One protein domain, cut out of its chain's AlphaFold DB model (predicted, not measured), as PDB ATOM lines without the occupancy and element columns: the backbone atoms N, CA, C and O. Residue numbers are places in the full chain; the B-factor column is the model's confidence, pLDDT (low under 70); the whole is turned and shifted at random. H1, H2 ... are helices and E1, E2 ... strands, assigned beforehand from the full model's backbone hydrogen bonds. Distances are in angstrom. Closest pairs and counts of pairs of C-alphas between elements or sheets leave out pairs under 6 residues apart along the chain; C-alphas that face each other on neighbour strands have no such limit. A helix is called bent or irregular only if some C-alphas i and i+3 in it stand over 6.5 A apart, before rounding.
ATOM      1  N   TYR A   2     -33.680 -14.958 -65.356       56.00
ATOM      2  CA  TYR A   2     -32.740 -15.485 -64.343       56.00
ATOM      3  C   TYR A   2     -32.976 -14.979 -62.901       56.00
ATOM      4  O   TYR A   2     -32.982 -15.761 -61.955       56.00
ATOM      5  N   ILE A   3     -33.268 -13.685 -62.740       62.41
ATOM      6  CA  ILE A   3     -33.500 -13.056 -61.423       62.41
ATOM      7  C   ILE A   3     -34.743 -13.640 -60.723       62.41
ATOM      8  O   ILE A   3     -34.754 -13.789 -59.505       62.41
ATOM      9  N   ALA A   4     -35.762 -14.045 -61.488       63.72
ATOM     10  CA  ALA A   4     -36.971 -14.655 -60.936       63.72
ATOM     11  C   ALA A   4     -36.705 -16.062 -60.372       63.72
ATOM     12  O   ALA A   4     -37.220 -16.406 -59.313       63.72
ATOM     13  N   VAL A   5     -35.860 -16.855 -61.040       68.50
ATOM     14  CA  VAL A   5     -35.519 -18.218 -60.598       68.50
ATOM     15  C   VAL A   5     -34.657 -18.192 -59.332       68.50
ATOM     16  O   VAL A   5     -34.931 -18.940 -58.397       68.50
ATOM     17  N   VAL A   6     -33.670 -17.290 -59.256       72.38
ATOM     18  CA  VAL A   6     -32.842 -17.121 -58.046       72.38
ATOM     19  C   VAL A   6     -33.679 -16.613 -56.866       72.38
ATOM     20  O   VAL A   6     -33.512 -17.099 -55.750       72.38
ATOM     21  N   GLY A   7     -34.626 -15.697 -57.106       65.88
ATOM     22  CA  GLY A   7     -35.518 -15.180 -56.063       65.88
ATOM     23  C   GLY A   7     -36.422 -16.251 -55.445       65.88
ATOM     24  O   GLY A   7     -36.508 -16.349 -54.225       65.88
ATOM     25  N   VAL A   8     -37.040 -17.104 -56.270       67.94
ATOM     26  CA  VAL A   8     -37.924 -18.180 -55.785       67.94
ATOM     27  C   VAL A   8     -37.143 -19.253 -55.014       67.94
ATOM     28  O   VAL A   8     -37.598 -19.705 -53.964       67.94
ATOM     29  N   LEU A   9     -35.952 -19.636 -55.491       67.00
ATOM     30  CA  LEU A   9     -35.102 -20.616 -54.805       67.00
ATOM     31  C   LEU A   9     -34.584 -20.090 -53.457       67.00
ATOM     32  O   LEU A   9     -34.578 -20.835 -52.479       67.00
ATOM     33  N   ALA A  10     -34.206 -18.810 -53.379       61.25
ATOM     34  CA  ALA A  10     -33.739 -18.198 -52.137       61.25
ATOM     35  C   ALA A  10     -34.831 -18.189 -51.054       61.25
ATOM     36  O   ALA A  10     -34.567 -18.592 -49.922       61.25
ATOM     37  N   SER A  11     -36.069 -17.808 -51.388       64.00
ATOM     38  CA  SER A  11     -37.181 -17.786 -50.424       64.00
ATOM     39  C   SER A  11     -37.494 -19.162 -49.828       64.00
ATOM     40  O   SER A  11     -37.811 -19.257 -48.643       64.00
ATOM     41  N   PHE A  12     -37.373 -20.234 -50.618       64.12
ATOM     42  CA  PHE A  12     -37.574 -21.595 -50.120       64.12
ATOM     43  C   PHE A  12     -36.493 -22.002 -49.109       64.12
ATOM     44  O   PHE A  12     -36.807 -22.568 -48.065       64.12
ATOM     45  N   ILE A  13     -35.230 -21.660 -49.381       67.25
ATOM     46  CA  ILE A  13     -34.106 -21.963 -48.486       67.25
ATOM     47  C   ILE A  13     -34.281 -21.247 -47.139       67.25
ATOM     48  O   ILE A  13     -34.168 -21.892 -46.097       67.25
ATOM     49  N   TYR A  14     -34.644 -19.960 -47.136       62.81
ATOM     50  CA  TYR A  14     -34.871 -19.208 -45.893       62.81
ATOM     51  C   TYR A  14     -35.970 -19.826 -45.018       62.81
ATOM     52  O   TYR A  14     -35.739 -20.072 -43.837       62.81
ATOM     53  N   ALA A  15     -37.113 -20.195 -45.605       63.38
ATOM     54  CA  ALA A  15     -38.203 -20.825 -44.856       63.38
ATOM     55  C   ALA A  15     -37.795 -22.161 -44.200       63.38
ATOM     56  O   ALA A  15     -38.306 -22.525 -43.137       63.38
ATOM     57  N   THR A  16     -36.866 -22.908 -44.811       67.88
ATOM     58  CA  THR A  16     -36.348 -24.153 -44.223       67.88
ATOM     59  C   THR A  16     -35.366 -23.912 -43.079       67.88
ATOM     60  O   THR A  16     -35.380 -24.675 -42.112       67.88
ATOM     61  N   ILE A  17     -34.557 -22.851 -43.150       75.19
ATOM     62  CA  ILE A  17     -33.586 -22.495 -42.107       75.19
ATOM     63  C   ILE A  17     -34.319 -22.090 -40.829       75.19
ATOM     64  O   ILE A  17     -34.013 -22.637 -39.771       75.19
ATOM     65  N   ASP A  18     -35.359 -21.259 -40.933       78.94
ATOM     66  CA  ASP A  18     -36.157 -20.837 -39.775       78.94
ATOM     67  C   ASP A  18     -36.737 -22.045 -39.021       78.94
ATOM     68  O   ASP A  18     -36.685 -22.130 -37.791       78.94
ATOM     69  N   ALA A  19     -37.235 -23.047 -39.754       84.56
ATOM     70  CA  ALA A  19     -37.757 -24.278 -39.165       84.56
ATOM     71  C   ALA A  19     -36.677 -25.127 -38.472       84.56
ATOM     72  O   ALA A  19     -36.954 -25.758 -37.447       84.56
ATOM     73  N   VAL A  20     -35.461 -25.159 -39.021       87.88
ATOM     74  CA  VAL A  20     -34.314 -25.869 -38.436       87.88
ATOM     75  C   VAL A  20     -33.828 -25.164 -37.174       87.88
ATOM     76  O   VAL A  20     -33.608 -25.828 -36.162       87.88
ATOM     77  N   GLU A  21     -33.723 -23.837 -37.189       91.69
ATOM     78  CA  GLU A  21     -33.302 -23.075 -36.017       91.69
ATOM     79  C   GLU A  21     -34.300 -23.189 -34.865       91.69
ATOM     80  O   GLU A  21     -33.886 -23.417 -33.728       91.69
ATOM     81  N   MET A  22     -35.608 -23.115 -35.149       92.62
ATOM     82  CA  MET A  22     -36.651 -23.351 -34.141       92.62
ATOM     83  C   MET A  22     -36.473 -24.723 -33.477       92.62
ATOM     84  O   MET A  22     -36.476 -24.830 -32.252       92.62
ATOM     85  N   ARG A  23     -36.234 -25.776 -34.272       92.00
ATOM     86  CA  ARG A  23     -35.987 -27.131 -33.747       92.00
ATOM     87  C   ARG A  23     -34.701 -27.221 -32.931       92.00
ATOM     88  O   ARG A  23     -34.687 -27.901 -31.908       92.00
ATOM     89  N   ALA A  24     -33.635 -26.555 -33.367       94.50
ATOM     90  CA  ALA A  24     -32.368 -26.527 -32.647       94.50
ATOM     91  C   ALA A  24     -32.506 -25.814 -31.292       94.50
ATOM     92  O   ALA A  24     -32.011 -26.315 -30.280       94.50
ATOM     93  N   ARG A  25     -33.231 -24.687 -31.248       96.00
ATOM     94  CA  ARG A  25     -33.539 -23.974 -30.000       96.00
ATOM     95  C   ARG A  25     -34.390 -24.831 -29.070       96.00
ATOM     96  O   ARG A  25     -34.037 -24.956 -27.904       96.00
ATOM     97  N   ASP A  26     -35.431 -25.490 -29.571       95.44
ATOM     98  CA  ASP A  26     -36.267 -26.388 -28.764       95.44
ATOM     99  C   ASP A  26     -35.491 -27.595 -28.213       95.44
ATOM    100  O   ASP A  26     -35.629 -27.936 -27.038       95.44
ATOM    101  N   ALA A  27     -34.616 -28.211 -29.016       95.31
ATOM    102  CA  ALA A  27     -33.732 -29.275 -28.542       95.31
ATOM    103  C   ALA A  27     -32.794 -28.774 -27.430       95.31
ATOM    104  O   ALA A  27     -32.618 -29.446 -26.412       95.31
ATOM    105  N   LYS A  28     -32.251 -27.558 -27.585       96.25
ATOM    106  CA  LYS A  28     -31.447 -26.893 -26.553       96.25
ATOM    107  C   LYS A  28     -32.265 -26.589 -25.294       96.25
ATOM    108  O   LYS A  28     -31.746 -26.792 -24.203       96.25
ATOM    109  N   ARG A  29     -33.534 -26.177 -25.412       96.44
ATOM    110  CA  ARG A  29     -34.433 -25.966 -24.260       96.44
ATOM    111  C   ARG A  29     -34.602 -27.230 -23.434       96.44
ATOM    112  O   ARG A  29     -34.431 -27.191 -22.221       96.44
ATOM    113  N   ILE A  30     -34.888 -28.352 -24.090       95.62
ATOM    114  CA  ILE A  30     -35.065 -29.647 -23.423       95.62
ATOM    115  C   ILE A  30     -33.761 -30.084 -22.742       95.62
ATOM    116  O   ILE A  30     -33.777 -30.466 -21.574       95.62
ATOM    117  N   ALA A  31     -32.626 -29.988 -23.444       96.06
ATOM    118  CA  ALA A  31     -31.323 -30.342 -22.886       96.06
ATOM    119  C   ALA A  31     -30.966 -29.480 -21.662       96.06
ATOM    120  O   ALA A  31     -30.624 -30.020 -20.613       96.06
ATOM    121  N   ASN A  32     -31.126 -28.157 -21.769       96.50
ATOM    122  CA  ASN A  32     -30.861 -27.220 -20.681       96.50
ATOM    123  C   ASN A  32     -31.757 -27.494 -19.466       96.50
ATOM    124  O   ASN A  32     -31.269 -27.474 -18.338       96.50
ATOM    125  N   LEU A  33     -33.045 -27.788 -19.677       95.94
ATOM    126  CA  LEU A  33     -33.954 -28.124 -18.578       95.94
ATOM    127  C   LEU A  33     -33.547 -29.409 -17.864       95.94
ATOM    128  O   LEU A  33     -33.577 -29.445 -16.639       95.94
ATOM    129  N   ASN A  34     -33.128 -30.439 -18.598       95.81
ATOM    130  CA  ASN A  34     -32.644 -31.674 -17.984       95.81
ATOM    131  C   ASN A  34     -31.379 -31.438 -17.147       95.81
ATOM    132  O   ASN A  34     -31.265 -31.986 -16.052       95.81
ATOM    133  N   SER A  35     -30.464 -30.584 -17.615       96.06
ATOM    134  CA  SER A  35     -29.296 -30.172 -16.828       96.06
ATOM    135  C   SER A  35     -29.690 -29.410 -15.559       96.06
ATOM    136  O   SER A  35     -29.147 -29.698 -14.496       96.06
ATOM    137  N   ILE A  36     -30.667 -28.496 -15.638       96.62
ATOM    138  CA  ILE A  36     -31.188 -27.778 -14.462       96.62
ATOM    139  C   ILE A  36     -31.820 -28.755 -13.464       96.62
ATOM    140  O   ILE A  36     -31.538 -28.660 -12.275       96.62
ATOM    141  N   VAL A  37     -32.651 -29.697 -13.926       96.56
ATOM    142  CA  VAL A  37     -33.270 -30.717 -13.060       96.56
ATOM    143  C   VAL A  37     -32.196 -31.540 -12.356       96.56
ATOM    144  O   VAL A  37     -32.255 -31.698 -11.143       96.56
ATOM    145  N   HIS A  38     -31.175 -32.003 -13.077       96.25
ATOM    146  CA  HIS A  38     -30.091 -32.766 -12.463       96.25
ATOM    147  C   HIS A  38     -29.326 -31.952 -11.409       96.25
ATOM    148  O   HIS A  38     -29.041 -32.456 -10.326       96.25
ATOM    149  N   ALA A  39     -29.044 -30.677 -11.687       96.62
ATOM    150  CA  ALA A  39     -28.408 -29.788 -10.721       96.62
ATOM    151  C   ALA A  39     -29.295 -29.514  -9.492       96.62
ATOM    152  O   ALA A  39     -28.775 -29.402  -8.386       96.62
ATOM    153  N   LEU A  40     -30.619 -29.431  -9.664       96.69
ATOM    154  CA  LEU A  40     -31.570 -29.302  -8.556       96.69
ATOM    155  C   LEU A  40     -31.548 -30.537  -7.649       96.69
ATOM    156  O   LEU A  40     -31.537 -30.376  -6.433       96.69
ATOM    157  N   GLU A  41     -31.504 -31.742  -8.219       96.19
ATOM    158  CA  GLU A  41     -31.384 -32.985  -7.442       96.19
ATOM    159  C   GLU A  41     -30.051 -33.035  -6.679       96.19
ATOM    160  O   GLU A  41     -30.042 -33.268  -5.475       96.19
ATOM    161  N   LEU A  42     -28.929 -32.690  -7.326       96.06
ATOM    162  CA  LEU A  42     -27.624 -32.597  -6.652       96.06
ATOM    163  C   LEU A  42     -27.622 -31.560  -5.517       96.06
ATOM    164  O   LEU A  42     -27.024 -31.785  -4.464       96.06
ATOM    165  N   PHE A  43     -28.289 -30.421  -5.720       95.69
ATOM    166  CA  PHE A  43     -28.458 -29.407  -4.683       95.69
ATOM    167  C   PHE A  43     -29.266 -29.960  -3.505       95.69
ATOM    168  O   PHE A  43     -28.867 -29.772  -2.353       95.69
ATOM    169  N   LYS A  44     -30.383 -30.645  -3.779       95.75
ATOM    170  CA  LYS A  44     -31.231 -31.268  -2.758       95.75
ATOM    171  C   LYS A  44     -30.453 -32.312  -1.962       95.75
ATOM    172  O   LYS A  44     -30.537 -32.300  -0.739       95.75
ATOM    173  N   ASP A  45     -29.671 -33.159  -2.620       95.56
ATOM    174  CA  ASP A  45     -28.878 -34.196  -1.953       95.56
ATOM    175  C   ASP A  45     -27.887 -33.611  -0.933       95.56
ATOM    176  O   ASP A  45     -27.607 -34.232   0.091       95.56
ATOM    177  N   GLN A  46     -27.374 -32.401  -1.181       95.81
ATOM    178  CA  GLN A  46     -26.423 -31.733  -0.287       95.81
ATOM    179  C   GLN A  46     -27.083 -30.852   0.779       95.81
ATOM    180  O   GLN A  46     -26.558 -30.736   1.884       95.81
ATOM    181  N   ASN A  47     -28.211 -30.214   0.455       93.88
ATOM    182  CA  ASN A  47     -28.849 -29.211   1.314       93.88
ATOM    183  C   ASN A  47     -30.140 -29.710   1.983       93.88
ATOM    184  O   ASN A  47     -30.708 -28.995   2.798       93.88
ATOM    185  N   PHE A  48     -30.607 -30.917   1.651       92.44
ATOM    186  CA  PHE A  48     -31.880 -31.523   2.073       92.44
ATOM    187  C   PHE A  48     -33.154 -30.789   1.624       92.44
ATOM    188  O   PHE A  48     -34.259 -31.223   1.938       92.44
ATOM    189  N   ASN A  49     -33.023 -29.705   0.860       93.19
ATOM    190  CA  ASN A  49     -34.131 -28.954   0.283       93.19
ATOM    191  C   ASN A  49     -33.725 -28.377  -1.076       93.19
ATOM    192  O   ASN A  49     -32.545 -28.133  -1.322       93.19
ATOM    193  N   TYR A  50     -34.694 -28.095  -1.944       94.75
ATOM    194  CA  TYR A  50     -34.448 -27.319  -3.158       94.75
ATOM    195  C   TYR A  50     -34.205 -25.837  -2.827       94.75
ATOM    196  O   TYR A  50     -34.598 -25.371  -1.749       94.75
ATOM    197  N   PRO A  51     -33.584 -25.058  -3.735       91.94
ATOM    198  CA  PRO A  51     -33.315 -23.644  -3.502       91.94
ATOM    199  C   PRO A  51     -34.575 -22.861  -3.109       91.94
ATOM    200  O   PRO A  51     -35.579 -22.864  -3.830       91.94
ATOM    201  N   MET A  52     -34.519 -22.180  -1.962       84.81
ATOM    202  CA  MET A  52     -35.591 -21.292  -1.516       84.81
ATOM    203  C   MET A  52     -35.619 -20.009  -2.341       84.81
ATOM    204  O   MET A  52     -34.613 -19.552  -2.888       84.81
ATOM    205  N   LEU A  53     -36.799 -19.411  -2.421       74.44
ATOM    206  CA  LEU A  53     -37.031 -18.227  -3.223       74.44
ATOM    207  C   LEU A  53     -36.891 -17.014  -2.311       74.44
ATOM    208  O   LEU A  53     -37.845 -16.605  -1.657       74.44
ATOM    209  N   THR A  54     -35.704 -16.410  -2.258       62.12
ATOM    210  CA  THR A  54     -35.564 -15.121  -1.575       62.12
ATOM    211  C   THR A  54     -36.450 -14.099  -2.294       62.12
ATOM    212  O   THR A  54     -36.316 -13.851  -3.499       62.12
ATOM    213  N   SER A  55     -37.416 -13.545  -1.558       53.12
ATOM    214  CA  SER A  55     -38.451 -12.623  -2.052       53.12
ATOM    215  C   SER A  55     -37.910 -11.254  -2.487       53.12
ATOM    216  O   SER A  55     -38.670 -10.396  -2.938       53.12
ATOM    217  N   SER A  56     -36.600 -11.043  -2.374       48.91
ATOM    218  CA  SER A  56     -35.899  -9.810  -2.698       48.91
ATOM    219  C   SER A  56     -35.330  -9.866  -4.116       48.91
ATOM    220  O   SER A  56     -34.205 -10.307  -4.335       48.91
ATOM    221  N   GLY A  57     -36.118  -9.424  -5.090       49.22
ATOM    222  CA  GLY A  57     -35.663  -9.186  -6.457       49.22
ATOM    223  C   GLY A  57     -36.681  -8.353  -7.228       49.22
ATOM    224  O   GLY A  57     -37.879  -8.399  -6.934       49.22
ATOM    225  N   VAL A  58     -36.214  -7.568  -8.200       50.38
ATOM    226  CA  VAL A  58     -37.088  -6.838  -9.129       50.38
ATOM    227  C   VAL A  58     -37.988  -7.857  -9.833       50.38
ATOM    228  O   VAL A  58     -37.495  -8.779 -10.473       50.38
ATOM    229  N   GLY A  59     -39.309  -7.712  -9.685       53.62
ATOM    230  CA  GLY A  59     -40.277  -8.674 -10.212       53.62
ATOM    231  C   GLY A  59     -40.460  -9.900  -9.323       53.62
ATOM    232  O   GLY A  59     -40.156 -11.009  -9.736       53.62
ATOM    233  N   ASN A  60     -41.006  -9.740  -8.114       56.31
ATOM    234  CA  ASN A  60     -41.556 -10.877  -7.373       56.31
ATOM    235  C   ASN A  60     -42.807 -11.394  -8.109       56.31
ATOM    236  O   ASN A  60     -43.883 -10.793  -8.051       56.31
ATOM    237  N   LEU A  61     -42.651 -12.496  -8.839       73.25
ATOM    238  CA  LEU A  61     -43.685 -13.090  -9.687       73.25
ATOM    239  C   LEU A  61     -44.490 -14.132  -8.911       73.25
ATOM    240  O   LEU A  61     -44.596 -15.278  -9.334       73.25
ATOM    241  N   HIS A  62     -44.999 -13.757  -7.734       71.69
ATOM    242  CA  HIS A  62     -45.628 -14.695  -6.793       71.69
ATOM    243  C   HIS A  62     -44.713 -15.877  -6.446       71.69
ATOM    244  O   HIS A  62     -45.129 -17.033  -6.456       71.69
ATOM    245  N   GLY A  63     -43.439 -15.578  -6.188       77.94
ATOM    246  CA  GLY A  63     -42.426 -16.583  -5.883       77.94
ATOM    247  C   GLY A  63     -41.859 -17.321  -7.098       77.94
ATOM    248  O   GLY A  63     -40.996 -18.165  -6.916       77.94
ATOM    249  N   TRP A  64     -42.267 -17.057  -8.338       85.12
ATOM    250  CA  TRP A  64     -41.595 -17.678  -9.487       85.12
ATOM    251  C   TRP A  64     -40.279 -16.961  -9.808       85.12
ATOM    252  O   TRP A  64     -40.239 -15.735  -9.912       85.12
ATOM    253  N   LYS A  65     -39.202 -17.729  -9.996       87.44
ATOM    254  CA  LYS A  65     -37.956 -17.263 -10.621       87.44
ATOM    255  C   LYS A  65     -38.017 -17.592 -12.103       87.44
ATOM    256  O   LYS A  65     -38.452 -18.681 -12.468       87.44
ATOM    257  N   VAL A  66     -37.574 -16.666 -12.945       88.31
ATOM    258  CA  VAL A  66     -37.631 -16.787 -14.407       88.31
ATOM    259  C   VAL A  66     -36.288 -16.417 -15.029       88.31
ATOM    260  O   VAL A  66     -35.608 -15.530 -14.524       88.31
ATOM    261  N   SER A  67     -35.911 -17.074 -16.126       91.38
ATOM    262  CA  SER A  67     -34.573 -16.941 -16.731       91.38
ATOM    263  C   SER A  67     -34.278 -15.590 -17.381       91.38
ATOM    264  O   SER A  67     -33.121 -15.287 -17.663       91.38
ATOM    265  N   TYR A  68     -35.305 -14.789 -17.659       88.00
ATOM    266  CA  TYR A  68     -35.152 -13.468 -18.275       88.00
ATOM    267  C   TYR A  68     -34.981 -12.340 -17.251       88.00
ATOM    268  O   TYR A  68     -34.824 -11.180 -17.632       88.00
ATOM    269  N   LEU A  69     -35.004 -12.677 -15.959       85.25
ATOM    270  CA  LEU A  69     -34.671 -11.771 -14.870       85.25
ATOM    271  C   LEU A  69     -33.314 -12.141 -14.259       85.25
ATOM    272  O   LEU A  69     -32.892 -13.296 -14.363       85.25
ATOM    273  N   PRO A  70     -32.630 -11.175 -13.616       82.81
ATOM    274  CA  PRO A  70     -31.411 -11.452 -12.866       82.81
ATOM    275  C   PRO A  70     -31.620 -12.518 -11.780       82.81
ATOM    276  O   PRO A  70     -32.736 -12.736 -11.303       82.81
ATOM    277  N   ASP A  71     -30.525 -13.159 -11.374       82.75
ATOM    278  CA  ASP A  71     -30.469 -14.116 -10.259       82.75
ATOM    279  C   ASP A  71     -31.338 -15.378 -10.440       82.75
ATOM    280  O   ASP A  71     -31.789 -15.995  -9.466       82.75
ATOM    281  N   PHE A  72     -31.589 -15.789 -11.688       88.81
ATOM    282  CA  PHE A  72     -32.277 -17.044 -11.975       88.81
ATOM    283  C   PHE A  72     -31.468 -18.240 -11.454       88.81
ATOM    284  O   PHE A  72     -30.441 -18.601 -12.019       88.81
ATOM    285  N   LEU A  73     -31.962 -18.863 -10.377       89.81
ATOM    286  CA  LEU A  73     -31.385 -20.067  -9.767       89.81
ATOM    287  C   LEU A  73     -29.887 -19.946  -9.423       89.81
ATOM    288  O   LEU A  73     -29.162 -20.931  -9.513       89.81
ATOM    289  N   LEU A  74     -29.436 -18.775  -8.955       89.38
ATOM    290  CA  LEU A  74     -28.030 -18.515  -8.594       89.38
ATOM    291  C   LEU A  74     -27.424 -19.585  -7.659       89.38
ATOM    292  O   LEU A  74     -26.259 -19.945  -7.773       89.38
ATOM    293  N   ALA A  75     -28.242 -20.165  -6.778       90.12
ATOM    294  CA  ALA A  75     -27.842 -21.256  -5.887       90.12
ATOM    295  C   ALA A  75     -27.315 -22.513  -6.613       90.12
ATOM    296  O   ALA A  75     -26.656 -23.341  -5.990       90.12
ATOM    297  N   LEU A  76     -27.601 -22.673  -7.911       92.50
ATOM    298  CA  LEU A  76     -27.160 -23.809  -8.719       92.50
ATOM    299  C   LEU A  76     -25.826 -23.586  -9.441       92.50
ATOM    300  O   LEU A  76     -25.308 -24.536 -10.027       92.50
ATOM    301  N   GLU A  77     -25.251 -22.381  -9.407       91.50
ATOM    302  CA  GLU A  77     -23.964 -22.095 -10.059       91.50
ATOM    303  C   GLU A  77     -22.839 -23.077  -9.681       91.50
ATOM    304  O   GLU A  77     -22.141 -23.530 -10.592       91.50
ATOM    305  N   PRO A  78     -22.684 -23.515  -8.411       92.88
ATOM    306  CA  PRO A  78     -21.649 -24.488  -8.049       92.88
ATOM    307  C   PRO A  78     -21.783 -25.850  -8.750       92.88
ATOM    308  O   PRO A  78     -20.800 -26.576  -8.874       92.88
ATOM    309  N   TYR A  79     -22.984 -26.200  -9.216       93.12
ATOM    310  CA  TYR A  79     -23.296 -27.484  -9.853       93.12
ATOM    311  C   TYR A  79     -23.310 -27.393 -11.383       93.12
ATOM    312  O   TYR A  79     -23.442 -28.409 -12.065       93.12
ATOM    313  N   MET A  80     -23.179 -26.185 -11.940       93.06
ATOM    314  CA  MET A  80     -23.222 -25.928 -13.376       93.06
ATOM    315  C   MET A  80     -22.028 -25.052 -13.785       93.06
ATOM    316  O   MET A  80     -22.146 -23.829 -13.804       93.06
ATOM    317  N   PRO A  81     -20.883 -25.647 -14.183       82.81
ATOM    318  CA  PRO A  81     -19.632 -24.917 -14.444       82.81
ATOM    319  C   PRO A  81     -19.670 -23.948 -15.646       82.81
ATOM    320  O   PRO A  81     -18.668 -23.307 -15.945       82.81
ATOM    321  N   GLY A  82     -20.810 -23.818 -16.333       86.06
ATOM    322  CA  GLY A  82     -21.066 -22.818 -17.378       86.06
ATOM    323  C   GLY A  82     -22.099 -21.753 -16.986       86.06
ATOM    324  O   GLY A  82     -22.568 -21.026 -17.859       86.06
ATOM    325  N   GLY A  83     -22.476 -21.687 -15.707       89.81
ATOM    326  CA  GLY A  83     -23.606 -20.902 -15.223       89.81
ATOM    327  C   GLY A  83     -24.948 -21.594 -15.468       89.81
ATOM    328  O   GLY A  83     -25.049 -22.596 -16.181       89.81
ATOM    329  N   VAL A  84     -26.002 -21.050 -14.861       91.94
ATOM    330  CA  VAL A  84     -27.362 -21.555 -15.061       91.94
ATOM    331  C   VAL A  84     -27.809 -21.233 -16.490       91.94
ATOM    332  O   VAL A  84     -27.811 -20.061 -16.880       91.94
ATOM    333  N   PRO A  85     -28.208 -22.230 -17.296       94.94
ATOM    334  CA  PRO A  85     -28.630 -21.965 -18.656       94.94
ATOM    335  C   PRO A  85     -29.939 -21.172 -18.678       94.94
ATOM    336  O   PRO A  85     -30.867 -21.441 -17.917       94.94
ATOM    337  N   ILE A  86     -30.032 -20.241 -19.623       94.75
ATOM    338  CA  ILE A  86     -31.249 -19.484 -19.941       94.75
ATOM    339  C   ILE A  86     -31.881 -19.994 -21.245       94.75
ATOM    340  O   ILE A  86     -31.269 -20.773 -21.993       94.75
ATOM    341  N   ASP A  87     -33.126 -19.597 -21.508       95.06
ATOM    342  CA  ASP A  87     -33.794 -19.905 -22.775       95.06
ATOM    343  C   ASP A  87     -33.043 -19.258 -23.956       95.06
ATOM    344  O   ASP A  87     -32.560 -18.137 -23.810       95.06
ATOM    345  N   PRO A  88     -32.920 -19.911 -25.129       95.19
ATOM    346  CA  PRO A  88     -32.222 -19.328 -26.276       95.19
ATOM    347  C   PRO A  88     -32.787 -17.991 -26.772       95.19
ATOM    348  O   PRO A  88     -32.035 -17.196 -27.328       95.19
ATOM    349  N   LEU A  89     -34.092 -17.758 -26.610       94.00
ATOM    350  CA  LEU A  89     -34.728 -16.478 -26.930       94.00
ATOM    351  C   LEU A  89     -34.841 -15.588 -25.685       94.00
ATOM    352  O   LEU A  89     -34.687 -14.376 -25.792       94.00
ATOM    353  N   ASN A  90     -35.082 -16.187 -24.515       93.50
ATOM    354  CA  ASN A  90     -35.184 -15.515 -23.213       93.50
ATOM    355  C   ASN A  90     -36.111 -14.286 -23.199       93.50
ATOM    356  O   ASN A  90     -35.796 -13.246 -22.622       93.50
ATOM    357  N   ILE A  91     -37.265 -14.410 -23.853       90.00
ATOM    358  CA  ILE A  91     -38.254 -13.343 -24.002       90.00
ATOM    359  C   ILE A  91     -39.355 -13.560 -22.971       90.00
ATOM    360  O   ILE A  91     -40.131 -14.510 -23.074       90.00
ATOM    361  N   GLY A  92     -39.447 -12.672 -21.988       84.75
ATOM    362  CA  GLY A  92     -40.512 -12.669 -20.990       84.75
ATOM    363  C   GLY A  92     -41.496 -11.512 -21.166       84.75
ATOM    364  O   GLY A  92     -41.187 -10.536 -21.853       84.75
ATOM    365  N   PRO A  93     -42.682 -11.581 -20.539       78.81
ATOM    366  CA  PRO A  93     -43.563 -10.426 -20.461       78.81
ATOM    367  C   PRO A  93     -42.905  -9.280 -19.664       78.81
ATOM    368  O   PRO A  93     -42.093  -9.543 -18.766       78.81
ATOM    369  N   PRO A  94     -43.280  -8.013 -19.934       72.88
ATOM    370  CA  PRO A  94     -42.789  -6.870 -19.174       72.88
ATOM    371  C   PRO A  94     -43.057  -7.035 -17.675       72.88
ATOM    372  O   PRO A  94     -44.180  -7.321 -17.253       72.88
ATOM    373  N   VAL A  95     -42.034  -6.819 -16.849       70.81
ATOM    374  CA  VAL A  95     -42.213  -6.756 -15.396       70.81
ATOM    375  C   VAL A  95     -42.743  -5.374 -15.043       70.81
ATOM    376  O   VAL A  95     -42.004  -4.394 -15.052       70.81
ATOM    377  N   LEU A  96     -44.039  -5.288 -14.745       61.62
ATOM    378  CA  LEU A  96     -44.639  -4.052 -14.252       61.62
ATOM    379  C   LEU A  96     -44.154  -3.790 -12.818       61.62
ATOM    380  O   LEU A  96     -44.263  -4.649 -11.937       61.62
ATOM    381  N   THR A  97     -43.621  -2.594 -12.572       52.38
ATOM    382  CA  THR A  97     -43.333  -2.096 -11.221       52.38
ATOM    383  C   THR A  97     -44.644  -2.014 -10.438       52.38
ATOM    384  O   THR A  97     -45.491  -1.188 -10.767       52.38
ATOM    385  N   GLY A  98     -44.831  -2.872  -9.429       53.50
ATOM    386  CA  GLY A  98     -46.057  -2.900  -8.613       53.50
ATOM    387  C   GLY A  98     -46.684  -4.279  -8.390       53.50
ATOM    388  O   GLY A  98     -47.606  -4.388  -7.590       53.50
ATOM    389  N   GLY A  99     -46.152  -5.335  -9.009       55.00
ATOM    390  CA  GLY A  99     -46.499  -6.716  -8.665       55.00
ATOM    391  C   GLY A  99     -47.424  -7.413  -9.658       55.00
ATOM    392  O   GLY A  99     -48.169  -6.794 -10.411       55.00
ATOM    393  N   ALA A 100     -47.327  -8.743  -9.627       52.19
ATOM    394  CA  ALA A 100     -48.170  -9.703 -10.323       52.19
ATOM    395  C   ALA A 100     -48.161  -9.612 -11.856       52.19
ATOM    396  O   ALA A 100     -49.154  -9.259 -12.490       52.19
ATOM    397  N   SER A 101     -47.077 -10.064 -12.493       58.72
ATOM    398  CA  SER A 101     -47.188 -10.465 -13.898       58.72
ATOM    399  C   SER A 101     -47.955 -11.800 -13.987       58.72
ATOM    400  O   SER A 101     -47.391 -12.849 -14.270       58.72
ATOM    401  N   HIS A 102     -49.273 -11.784 -13.756       62.12
ATOM    402  CA  HIS A 102     -50.157 -12.910 -14.099       62.12
ATOM    403  C   HIS A 102     -50.048 -13.282 -15.586       62.12
ATOM    404  O   HIS A 102     -50.326 -14.414 -15.968       62.12
ATOM    405  N   VAL A 103     -49.558 -12.347 -16.403       66.50
ATOM    406  CA  VAL A 103     -49.252 -12.529 -17.823       66.50
ATOM    407  C   VAL A 103     -48.269 -13.671 -18.109       66.50
ATOM    408  O   VAL A 103     -48.286 -14.210 -19.208       66.50
ATOM    409  N   MET A 104     -47.479 -14.122 -17.124       71.69
ATOM    410  CA  MET A 104     -46.607 -15.311 -17.231       71.69
ATOM    411  C   MET A 104     -47.392 -16.619 -17.362       71.69
ATOM    412  O   MET A 104     -46.834 -17.642 -17.748       71.69
ATOM    413  N   PHE A 105     -48.672 -16.598 -16.992       73.94
ATOM    414  CA  PHE A 105     -49.576 -17.744 -17.015       73.94
ATOM    415  C   PHE A 105     -50.669 -17.583 -18.078       73.94
ATOM    416  O   PHE A 105     -51.654 -18.319 -18.070       73.94
ATOM    417  N   ASN A 106     -50.500 -16.634 -19.007       73.94
ATOM    418  CA  ASN A 106     -51.395 -16.477 -20.146       73.94
ATOM    419  C   ASN A 106     -51.441 -17.749 -21.002       73.94
ATOM    420  O   ASN A 106     -50.472 -18.517 -21.072       73.94
ATOM    421  N   THR A 107     -52.564 -17.923 -21.701       75.69
ATOM    422  CA  THR A 107     -52.767 -18.983 -22.694       75.69
ATOM    423  C   THR A 107     -51.637 -18.997 -23.721       75.69
ATOM    424  O   THR A 107     -51.190 -17.950 -24.182       75.69
ATOM    425  N   ARG A 108     -51.180 -20.192 -24.099       75.06
ATOM    426  CA  ARG A 108     -50.032 -20.381 -24.995       75.06
ATOM    427  C   ARG A 108     -50.411 -20.637 -26.451       75.06
ATOM    428  O   ARG A 108     -51.476 -21.204 -26.692       75.06
ATOM    429  N   PRO A 109     -49.478 -20.390 -27.395       72.44
ATOM    430  CA  PRO A 109     -48.231 -19.635 -27.221       72.44
ATOM    431  C   PRO A 109     -48.506 -18.124 -27.273       72.44
ATOM    432  O   PRO A 109     -49.233 -17.664 -28.144       72.44
ATOM    433  N   ASP A 110     -47.905 -17.352 -26.369       77.81
ATOM    434  CA  ASP A 110     -48.053 -15.888 -26.304       77.81
ATOM    435  C   ASP A 110     -46.791 -15.133 -26.754       77.81
ATOM    436  O   ASP A 110     -46.642 -13.940 -26.509       77.81
ATOM    437  N   GLY A 111     -45.868 -15.845 -27.409       84.69
ATOM    438  CA  GLY A 111     -44.585 -15.308 -27.862       84.69
ATOM    439  C   GLY A 111     -43.511 -15.231 -26.775       84.69
ATOM    440  O   GLY A 111     -42.409 -14.771 -27.066       84.69
ATOM    441  N   SER A 112     -43.794 -15.692 -25.551       87.19
ATOM    442  CA  SER A 112     -42.805 -15.731 -24.474       87.19
ATOM    443  C   SER A 112     -42.065 -17.073 -24.390       87.19
ATOM    444  O   SER A 112     -42.657 -18.151 -24.481       87.19
ATOM    445  N   TYR A 113     -40.750 -16.993 -24.189       91.88
ATOM    446  CA  TYR A 113     -39.818 -18.117 -24.134       91.88
ATOM    447  C   TYR A 113     -38.822 -17.889 -23.002       91.88
ATOM    448  O   TYR A 113     -37.911 -17.074 -23.114       91.88
ATOM    449  N   PHE A 114     -39.025 -18.582 -21.890       92.25
ATOM    450  CA  PHE A 114     -38.165 -18.506 -20.716       92.25
ATOM    451  C   PHE A 114     -38.299 -19.775 -19.876       92.25
ATOM    452  O   PHE A 114     -39.305 -20.495 -19.966       92.25
ATOM    453  N   TYR A 115     -37.290 -20.031 -19.047       94.00
ATOM    454  CA  TYR A 115     -37.334 -21.057 -18.012       94.00
ATOM    455  C   TYR A 115     -37.870 -20.472 -16.729       94.00
ATOM    456  O   TYR A 115     -37.741 -19.273 -16.479       94.00
ATOM    457  N   MET A 116     -38.450 -21.330 -15.908       91.12
ATOM    458  CA  MET A 116     -38.955 -20.912 -14.625       91.12
ATOM    459  C   MET A 116     -38.906 -22.000 -13.580       91.12
ATOM    460  O   MET A 116     -38.896 -23.189 -13.894       91.12
ATOM    461  N   TYR A 117     -38.888 -21.545 -12.339       93.12
ATOM    462  CA  TYR A 117     -38.764 -22.372 -11.162       93.12
ATOM    463  C   TYR A 117     -39.564 -21.772 -10.011       93.12
ATOM    464  O   TYR A 117     -39.519 -20.560  -9.777       93.12
ATOM    465  N   HIS A 118     -40.260 -22.626  -9.270       91.12
ATOM    466  CA  HIS A 118     -40.924 -22.243  -8.037       91.12
ATOM    467  C   HIS A 118     -40.944 -23.394  -7.038       91.12
ATOM    468  O   HIS A 118     -41.422 -24.483  -7.352       91.12
ATOM    469  N   ARG A 119     -40.470 -23.127  -5.822       92.19
ATOM    470  CA  ARG A 119     -40.587 -24.012  -4.665       92.19
ATOM    471  C   ARG A 119     -41.734 -23.540  -3.780       92.19
ATOM    472  O   ARG A 119     -41.738 -22.401  -3.327       92.19
ATOM    473  N   TYR A 120     -42.679 -24.421  -3.493       90.06
ATOM    474  CA  TYR A 120     -43.781 -24.115  -2.593       90.06
ATOM    475  C   TYR A 120     -43.317 -24.244  -1.141       90.06
ATOM    476  O   TYR A 120     -42.994 -25.335  -0.683       90.06
ATOM    477  N   GLU A 121     -43.286 -23.126  -0.415       87.50
ATOM    478  CA  GLU A 121     -42.762 -23.061   0.959       87.50
ATOM    479  C   GLU A 121     -43.756 -23.531   2.029       87.50
ATOM    480  O   GLU A 121     -43.373 -23.714   3.181       87.50
ATOM    481  N   ASN A 122     -45.029 -23.728   1.677       89.75
ATOM    482  CA  ASN A 122     -46.016 -24.278   2.599       89.75
ATOM    483  C   ASN A 122     -45.983 -25.822   2.530       89.75
ATOM    484  O   ASN A 122     -46.363 -26.371   1.492       89.75
ATOM    485  N   PRO A 123     -45.597 -26.530   3.612       90.00
ATOM    486  CA  PRO A 123     -45.509 -27.993   3.625       90.00
ATOM    487  C   PRO A 123     -46.865 -28.697   3.485       90.00
ATOM    488  O   PRO A 123     -46.908 -29.879   3.155       90.00
ATOM    489  N   ASP A 124     -47.976 -27.996   3.720       92.62
ATOM    490  CA  ASP A 124     -49.323 -28.537   3.526       92.62
ATOM    491  C   ASP A 124     -49.817 -28.330   2.079       92.62
ATOM    492  O   ASP A 124     -50.825 -28.911   1.666       92.62
ATOM    493  N   TYR A 125     -49.109 -27.522   1.271       92.19
ATOM    494  CA  TYR A 125     -49.540 -27.187  -0.087       92.19
ATOM    495  C   TYR A 125     -49.620 -28.429  -0.971       92.19
ATOM    496  O   TYR A 125     -50.647 -28.647  -1.615       92.19
ATOM    497  N   ALA A 126     -48.586 -29.273  -0.955       92.75
ATOM    498  CA  ALA A 126     -48.520 -30.480  -1.774       92.75
ATOM    499  C   ALA A 126     -49.706 -31.427  -1.521       92.75
ATOM    500  O   ALA A 126     -50.272 -31.969  -2.471       92.75
ATOM    501  N   ALA A 127     -50.135 -31.583  -0.264       93.88
ATOM    502  CA  ALA A 127     -51.339 -32.340   0.071       93.88
ATOM    503  C   ALA A 127     -52.624 -31.609  -0.354       93.88
ATOM    504  O   ALA A 127     -53.535 -32.238  -0.887       93.88
ATOM    505  N   SER A 128     -52.695 -30.281  -0.194       93.81
ATOM    506  CA  SER A 128     -53.884 -29.496  -0.571       93.81
ATOM    507  C   SER A 128     -54.176 -29.495  -2.077       93.81
ATOM    508  O   SER A 128     -55.339 -29.437  -2.474       93.81
ATOM    509  N   VAL A 129     -53.145 -29.613  -2.924       92.88
ATOM    510  CA  VAL A 129     -53.302 -29.776  -4.381       92.88
ATOM    511  C   VAL A 129     -53.279 -31.241  -4.835       92.88
ATOM    512  O   VAL A 129     -53.345 -31.514  -6.036       92.88
ATOM    513  N   GLY A 130     -53.196 -32.185  -3.892       93.44
ATOM    514  CA  GLY A 130     -53.250 -33.624  -4.143       93.44
ATOM    515  C   GLY A 130     -52.034 -34.200  -4.870       93.44
ATOM    516  O   GLY A 130     -52.176 -35.144  -5.644       93.44
ATOM    517  N   CYS A 131     -50.853 -33.614  -4.662       92.88
ATOM    518  CA  CYS A 131     -49.573 -34.222  -5.036       92.88
ATOM    519  C   CYS A 131     -49.121 -35.269  -4.008       92.88
ATOM    520  O   CYS A 131     -48.407 -36.203  -4.353       92.88
ATOM    521  N   LEU A 132     -49.539 -35.101  -2.749       93.00
ATOM    522  CA  LEU A 132     -49.299 -36.026  -1.644       93.00
ATOM    523  C   LEU A 132     -50.630 -36.446  -0.998       93.00
ATOM    524  O   LEU A 132     -51.626 -35.728  -1.139       93.00
ATOM    525  N   PRO A 133     -50.674 -37.583  -0.275       92.19
ATOM    526  CA  PRO A 133     -51.860 -37.985   0.475       92.19
ATOM    527  C   PRO A 133     -52.281 -36.918   1.492       92.19
ATOM    528  O   PRO A 133     -51.434 -36.253   2.096       92.19
ATOM    529  N   ALA A 134     -53.588 -36.785   1.723       89.62
ATOM    530  CA  ALA A 134     -54.133 -35.821   2.676       89.62
ATOM    531  C   ALA A 134     -53.511 -35.995   4.076       89.62
ATOM    532  O   ALA A 134     -53.411 -37.111   4.584       89.62
ATOM    533  N   GLY A 135     -53.085 -34.886   4.689       87.25
ATOM    534  CA  GLY A 135     -52.409 -34.880   5.993       87.25
ATOM    535  C   GLY A 135     -50.899 -35.153   5.946       87.25
ATOM    536  O   GLY A 135     -50.240 -35.053   6.978       87.25
ATOM    537  N   THR A 136     -50.335 -35.454   4.770       91.88
ATOM    538  CA  THR A 136     -48.880 -35.579   4.589       91.88
ATOM    539  C   THR A 136     -48.259 -34.198   4.445       91.88
ATOM    540  O   THR A 136     -48.687 -33.411   3.603       91.88
ATOM    541  N   LYS A 137     -47.215 -33.922   5.229       90.50
ATOM    542  CA  LYS A 137     -46.386 -32.729   5.053       90.50
ATOM    543  C   LYS A 137     -45.263 -33.031   4.074       90.50
ATOM    544  O   LYS A 137     -44.575 -34.034   4.233       90.50
ATOM    545  N   GLY A 138     -45.075 -32.160   3.095       90.38
ATOM    546  CA  GLY A 138     -43.988 -32.274   2.134       90.38
ATOM    547  C   GLY A 138     -43.914 -31.051   1.238       90.38
ATOM    548  O   GLY A 138     -44.922 -30.400   0.955       90.38
ATOM    549  N   PHE A 139     -42.704 -30.735   0.799       92.31
ATOM    550  CA  PHE A 139     -42.477 -29.627  -0.111       92.31
ATOM    551  C   PHE A 139     -42.407 -30.144  -1.541       92.31
ATOM    552  O   PHE A 139     -41.965 -31.262  -1.814       92.31
ATOM    553  N   ILE A 140     -42.859 -29.300  -2.460       94.00
ATOM    554  CA  ILE A 140     -42.751 -29.549  -3.890       94.00
ATOM    555  C   ILE A 140     -42.133 -28.339  -4.568       94.00
ATOM    556  O   ILE A 140     -42.362 -27.194  -4.168       94.00
ATOM    557  N   ALA A 141     -41.390 -28.595  -5.633       94.94
ATOM    558  CA  ALA A 141     -40.937 -27.573  -6.552       94.94
ATOM    559  C   ALA A 141     -41.371 -27.917  -7.977       94.94
ATOM    560  O   ALA A 141     -41.569 -29.076  -8.333       94.94
ATOM    561  N   VAL A 142     -41.547 -26.889  -8.796       95.00
ATOM    562  CA  VAL A 142     -41.877 -27.022 -10.211       95.00
ATOM    563  C   VAL A 142     -40.839 -26.264 -11.008       95.00
ATOM    564  O   VAL A 142     -40.570 -25.097 -10.729       95.00
ATOM    565  N   VAL A 143     -40.281 -26.923 -12.018       95.62
ATOM    566  CA  VAL A 143     -39.353 -26.324 -12.978       95.62
ATOM    567  C   VAL A 143     -39.811 -26.644 -14.393       95.62
ATOM    568  O   VAL A 143     -40.346 -27.720 -14.655       95.62
ATOM    569  N   GLY A 144     -39.637 -25.715 -15.322       95.19
ATOM    570  CA  GLY A 144     -40.077 -25.924 -16.694       95.19
ATOM    571  C   GLY A 144     -39.757 -24.766 -17.617       95.19
ATOM    572  O   GLY A 144     -39.144 -23.777 -17.214       95.19
ATOM    573  N   PHE A 145     -40.205 -24.886 -18.862       93.69
ATOM    574  CA  PHE A 145     -40.146 -23.801 -19.834       93.69
ATOM    575  C   PHE A 145     -41.526 -23.463 -20.380       93.69
ATOM    576  O   PHE A 145     -42.460 -24.273 -20.352       93.69
ATOM    577  N   ARG A 146     -41.651 -22.237 -20.901       88.69
ATOM    578  CA  ARG A 146     -42.898 -21.752 -21.488       88.69
ATOM    579  C   ARG A 146     -43.332 -22.611 -22.673       88.69
ATOM    580  O   ARG A 146     -44.183 -23.479 -22.510       88.69
ATOM    581  N   ALA A 147     -42.783 -22.383 -23.851       91.12
ATOM    582  CA  ALA A 147     -43.278 -22.999 -25.067       91.12
ATOM    583  C   ALA A 147     -42.142 -23.557 -25.917       91.12
ATOM    584  O   ALA A 147     -41.031 -23.031 -25.886       91.12
ATOM    585  N   VAL A 148     -42.446 -24.598 -26.690       92.38
ATOM    586  CA  VAL A 148     -41.651 -24.932 -27.879       92.38
ATOM    587  C   VAL A 148     -42.118 -24.103 -29.069       92.38
ATOM    588  O   VAL A 148     -43.314 -23.833 -29.220       92.38
ATOM    589  N   GLU A 149     -41.175 -23.717 -29.922       92.00
ATOM    590  CA  GLU A 149     -41.434 -22.970 -31.155       92.00
ATOM    591  C   GLU A 149     -41.968 -23.895 -32.254       92.00
ATOM    592  O   GLU A 149     -42.925 -23.586 -32.970       92.00
ATOM    593  N   SER A 150     -41.354 -25.069 -32.385       89.00
ATOM    594  CA  SER A 150     -41.605 -25.982 -33.482       89.00
ATOM    595  C   SER A 150     -42.823 -26.864 -33.237       89.00
ATOM    596  O   SER A 150     -42.940 -27.573 -32.237       89.00
ATOM    597  N   LYS A 151     -43.698 -26.928 -34.243       85.69
ATOM    598  CA  LYS A 151     -44.841 -27.853 -34.270       85.69
ATOM    599  C   LYS A 151     -44.435 -29.320 -34.460       85.69
ATOM    600  O   LYS A 151     -45.297 -30.186 -34.396       85.69
ATOM    601  N   SER A 152     -43.156 -29.610 -34.729       85.81
ATOM    602  CA  SER A 152     -42.691 -30.992 -34.906       85.81
ATOM    603  C   SER A 152     -42.525 -31.757 -33.596       85.81
ATOM    604  O   SER A 152     -42.415 -32.979 -33.634       85.81
ATOM    605  N   PHE A 153     -42.481 -31.068 -32.453       85.69
ATOM    606  CA  PHE A 153     -42.453 -31.736 -31.158       85.69
ATOM    607  C   PHE A 153     -43.862 -32.115 -30.717       85.69
ATOM    608  O   PHE A 153     -44.766 -31.281 -30.649       85.69
ATOM    609  N   ASP A 154     -44.030 -33.385 -30.368       88.56
ATOM    610  CA  ASP A 154     -45.250 -33.876 -29.748       88.56
ATOM    611  C   ASP A 154     -45.259 -33.509 -28.258       88.56
ATOM    612  O   ASP A 154     -44.689 -34.209 -27.418       88.56
ATOM    613  N   LYS A 155     -45.928 -32.398 -27.934       86.75
ATOM    614  CA  LYS A 155     -46.036 -31.869 -26.565       86.75
ATOM    615  C   LYS A 155     -46.712 -32.838 -25.594       86.75
ATOM    616  O   LYS A 155     -46.561 -32.691 -24.387       86.75
ATOM    617  N   THR A 156     -47.463 -33.825 -26.089       87.44
ATOM    618  CA  THR A 156     -48.110 -34.825 -25.225       87.44
ATOM    619  C   THR A 156     -47.102 -35.771 -24.574       87.44
ATOM    620  O   THR A 156     -47.410 -36.370 -23.547       87.44
ATOM    621  N   LYS A 157     -45.891 -35.863 -25.136       89.50
ATOM    622  CA  LYS A 157     -44.792 -36.692 -24.627       89.50
ATOM    623  C   LYS A 157     -43.885 -35.966 -23.643       89.50
ATOM    624  O   LYS A 157     -42.997 -36.592 -23.070       89.50
ATOM    625  N   PHE A 158     -44.060 -34.660 -23.467       92.75
ATOM    626  CA  PHE A 158     -43.275 -33.922 -22.490       92.75
ATOM    627  C   PHE A 158     -43.737 -34.241 -21.067       92.75
ATOM    628  O   PHE A 158     -44.930 -34.474 -20.848       92.75
ATOM    629  N   PRO A 159     -42.817 -34.236 -20.088       93.88
ATOM    630  CA  PRO A 159     -43.172 -34.215 -18.682       93.88
ATOM    631  C   PRO A 159     -44.159 -33.089 -18.389       93.88
ATOM    632  O   PRO A 159     -44.025 -31.958 -18.875       93.88
ATOM    633  N   ARG A 160     -45.167 -33.425 -17.585       92.81
ATOM    634  CA  ARG A 160     -46.194 -32.499 -17.126       92.81
ATOM    635  C   ARG A 160     -46.271 -32.587 -15.617       92.81
ATOM    636  O   ARG A 160     -46.734 -33.592 -15.081       92.81
ATOM    637  N   ALA A 161     -45.862 -31.522 -14.941       93.31
ATOM    638  CA  ALA A 161     -46.126 -31.364 -13.527       93.31
ATOM    639  C   ALA A 161     -47.643 -31.244 -13.344       93.31
ATOM    640  O   ALA A 161     -48.273 -30.286 -13.804       93.31
ATOM    641  N   LYS A 162     -48.246 -32.249 -12.710       94.25
ATOM    642  CA  LYS A 162     -49.684 -32.300 -12.471       94.25
ATOM    643  C   LYS A 162     -49.993 -33.102 -11.218       94.25
ATOM    644  O   LYS A 162     -49.454 -34.181 -11.008       94.25
ATOM    645  N   CYS A 163     -50.939 -32.579 -10.458       93.94
ATOM    646  CA  CYS A 163     -51.587 -33.200  -9.318       93.94
ATOM    647  C   CYS A 163     -53.109 -33.129  -9.508       93.94
ATOM    648  O   CYS A 163     -53.598 -32.518 -10.463       93.94
ATOM    649  N   SER A 164     -53.888 -33.774  -8.638       93.31
ATOM    650  CA  SER A 164     -55.348 -33.830  -8.816       93.31
ATOM    651  C   SER A 164     -56.012 -32.446  -8.751       93.31
ATOM    652  O   SER A 164     -56.949 -32.188  -9.505       93.31
ATOM    653  N   GLY A 165     -55.499 -31.543  -7.910       92.00
ATOM    654  CA  GLY A 165     -56.007 -30.180  -7.721       92.00
ATOM    655  C   GLY A 165     -55.257 -29.084  -8.488       92.00
ATOM    656  O   GLY A 165     -55.712 -27.941  -8.502       92.00
ATOM    657  N   ARG A 166     -54.124 -29.390  -9.137       91.19
ATOM    658  CA  ARG A 166     -53.310 -28.407  -9.877       91.19
ATOM    659  C   ARG A 166     -52.634 -29.040 -11.088       91.19
ATOM    660  O   ARG A 166     -51.996 -30.074 -10.970       91.19
ATOM    661  N   ASP A 167     -52.730 -28.401 -12.250       92.25
ATOM    662  CA  ASP A 167     -52.129 -28.884 -13.498       92.25
ATOM    663  C   ASP A 167     -51.275 -27.779 -14.107       92.25
ATOM    664  O   ASP A 167     -51.822 -26.931 -14.802       92.25
ATOM    665  N   TRP A 168     -49.964 -27.810 -13.842       90.38
ATOM    666  CA  TRP A 168     -49.003 -26.849 -14.391       90.38
ATOM    667  C   TRP A 168     -48.741 -27.063 -15.889       90.38
ATOM    668  O   TRP A 168     -48.187 -26.197 -16.558       90.38
ATOM    669  N   GLY A 169     -49.161 -28.200 -16.455       88.19
ATOM    670  CA  GLY A 169     -49.074 -28.468 -17.891       88.19
ATOM    671  C   GLY A 169     -50.063 -27.650 -18.732       88.19
ATOM    672  O   GLY A 169     -50.092 -27.791 -19.956       88.19
ATOM    673  N   LYS A 170     -50.925 -26.836 -18.107       87.12
ATOM    674  CA  LYS A 170     -51.724 -25.812 -18.800       87.12
ATOM    675  C   LYS A 170     -50.929 -24.521 -18.972       87.12
ATOM    676  O   LYS A 170     -51.115 -23.809 -19.956       87.12
ATOM    677  N   GLU A 171     -50.026 -24.253 -18.035       85.56
ATOM    678  CA  GLU A 171     -49.183 -23.074 -17.984       85.56
ATOM    679  C   GLU A 171     -47.749 -23.322 -18.420       85.56
ATOM    680  O   GLU A 171     -47.093 -22.293 -18.572       85.56
ATOM    681  N   PHE A 172     -47.314 -24.575 -18.694       89.06
ATOM    682  CA  PHE A 172     -45.995 -25.048 -19.206       89.06
ATOM    683  C   PHE A 172     -46.118 -26.128 -20.292       89.06
ATOM    684  O   PHE A 172     -46.951 -27.020 -20.178       89.06
ATOM    685  N   ASP A 173     -45.286 -26.058 -21.345       91.94
ATOM    686  CA  ASP A 173     -45.265 -27.096 -22.392       91.94
ATOM    687  C   ASP A 173     -44.465 -28.286 -21.866       91.94
ATOM    688  O   ASP A 173     -44.816 -29.434 -22.109       91.94
ATOM    689  N   TYR A 174     -43.416 -27.983 -21.102       94.12
ATOM    690  CA  TYR A 174     -42.572 -28.928 -20.397       94.12
ATOM    691  C   TYR A 174     -42.468 -28.480 -18.947       94.12
ATOM    692  O   TYR A 174     -42.028 -27.360 -18.670       94.12
ATOM    693  N   SER A 175     -42.867 -29.345 -18.023       95.00
ATOM    694  CA  SER A 175     -42.747 -29.086 -16.591       95.00
ATOM    695  C   SER A 175     -42.462 -30.360 -15.820       95.00
ATOM    696  O   SER A 175     -43.033 -31.414 -16.091       95.00
ATOM    697  N   VAL A 176     -41.590 -30.245 -14.830       96.69
ATOM    698  CA  VAL A 176     -41.195 -31.335 -13.946       96.69
ATOM    699  C   VAL A 176     -41.623 -30.972 -12.536       96.69
ATOM    700  O   VAL A 176     -41.380 -29.856 -12.075       96.69
ATOM    701  N   LEU A 177     -42.299 -31.917 -11.887       95.81
ATOM    702  CA  LEU A 177     -42.651 -31.836 -10.480       95.81
ATOM    703  C   LEU A 177     -41.551 -32.523  -9.678       95.81
ATOM    704  O   LEU A 177     -41.227 -33.680  -9.936       95.81
ATOM    705  N   LEU A 178     -41.001 -31.794  -8.721       95.44
ATOM    706  CA  LEU A 178     -39.923 -32.224  -7.851       95.44
ATOM    707  C   LEU A 178     -40.465 -32.318  -6.428       95.44
ATOM    708  O   LEU A 178     -41.182 -31.423  -5.981       95.44
ATOM    709  N   PHE A 179     -40.122 -33.392  -5.726       92.88
ATOM    710  CA  PHE A 179     -40.533 -33.627  -4.344       92.88
ATOM    711  C   PHE A 179     -39.319 -33.559  -3.430       92.88
ATOM    712  O   PHE A 179     -38.236 -34.021  -3.806       92.88
ATOM    713  N   GLU A 180     -39.500 -32.988  -2.245       89.69
ATOM    714  CA  GLU A 180     -38.506 -33.030  -1.166       89.69
ATOM    715  C   GLU A 180     -38.684 -34.270  -0.301       89.69
ATOM    716  O   GLU A 180     -39.817 -34.508   0.174       89.69
TER     717      GLU A 180
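Overview. This is residues 2 to 180 of the 180 residues of an uncharacterized protein of Parcubacteria group bacterium Greene0416_14 (UniProt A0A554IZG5). One very long helix, H1, runs along one face of a small sheet of three strands with its residues 29 to 44, while residues 2 to 17 of the same helix stick out free as an arm that adds to the length. Long loops and three short helices, H2, H3 and H4, fill out the rest of the body. The printed part has 179 residues, with four named helices and three named strands in the order H1 H2 H3 E1 H4 E2 E3; the sheet's order is E1, E2, E3, all antiparallel. The class is mixed, helices and strands, though under half of the residues, 78, are in named elements. The whole is only just compact, close to loose, with a radius of gyration of the C-alphas of 18.8 A, and spans 74 by 35 by 33 A.

Arrangement. H1, residues 2 to 47, is on the sheet of E1, residues 115 to 120, E2, residues 140 to 145, and E3, residues 174 to 179. They make two layers, a helix on one face of a sheet, with H1 at a height of 8.4 A over the sheet. H1 lies over E2 and only just over E3, on which 3 of its C-alphas fall, and runs along the strands, at 7 degrees to E2 on the local plane. Its closest C-alphas to E2 are those of Leu 33 and Gly 144, 6.8 A apart. With residues 39 to 43 alone H1 touches H2, residues 74 to 79, about perpendicular at 85 degrees; the closest C-alphas, of Ala 39 and Tyr 79, are 5.7 A apart. H3, residues 102 to 105, is not on the sheet and is apart from H1 and H2. E1 and E2 are antiparallel at 169 degrees, with N 118 and O 142 2.9 A apart, within hydrogen-bond range. H4, residues 125 to 128, only grazes the sheet with residues 125 to 127. E2 and E3 form a hairpin, antiparallel at 163 degrees, with N 178 and O 141 2.8 A apart, within hydrogen-bond range. Of the O i to N i+4 pairs, 41 of 42 are within range in H1 and 0 of 2 in H2, where 2 of 3 O i to N i+3 pairs are; H3 and H4 are too short for an O i to N i+4 pair.

Along the chain. H1 begins at C-alpha 2 (-32.740, -15.485, -64.343) and ends 67.2 A away at C-alpha 47 (-28.849, -29.211, 1.314). H2 is irregular, with C-alphas 75 and 78 7.3 A apart. E1 is 17.0 A long, E2 17.1 A and E3 16.9 A, ending at C-alpha 179 (-40.533, -33.627, -4.344).

Size, cuts and confidence. The C-alphas farthest apart, of Tyr 2 and Gly 135, are 75.6 A apart. The printed part has no cut. The links H1 to H2, H2 to H3, H4 to E2 and E2 to E3 are long. Mean pLDDT of the printed part is 85.0; residues 2 to 5, 7 to 16, 54 to 60 and 96 to 103 are under 70.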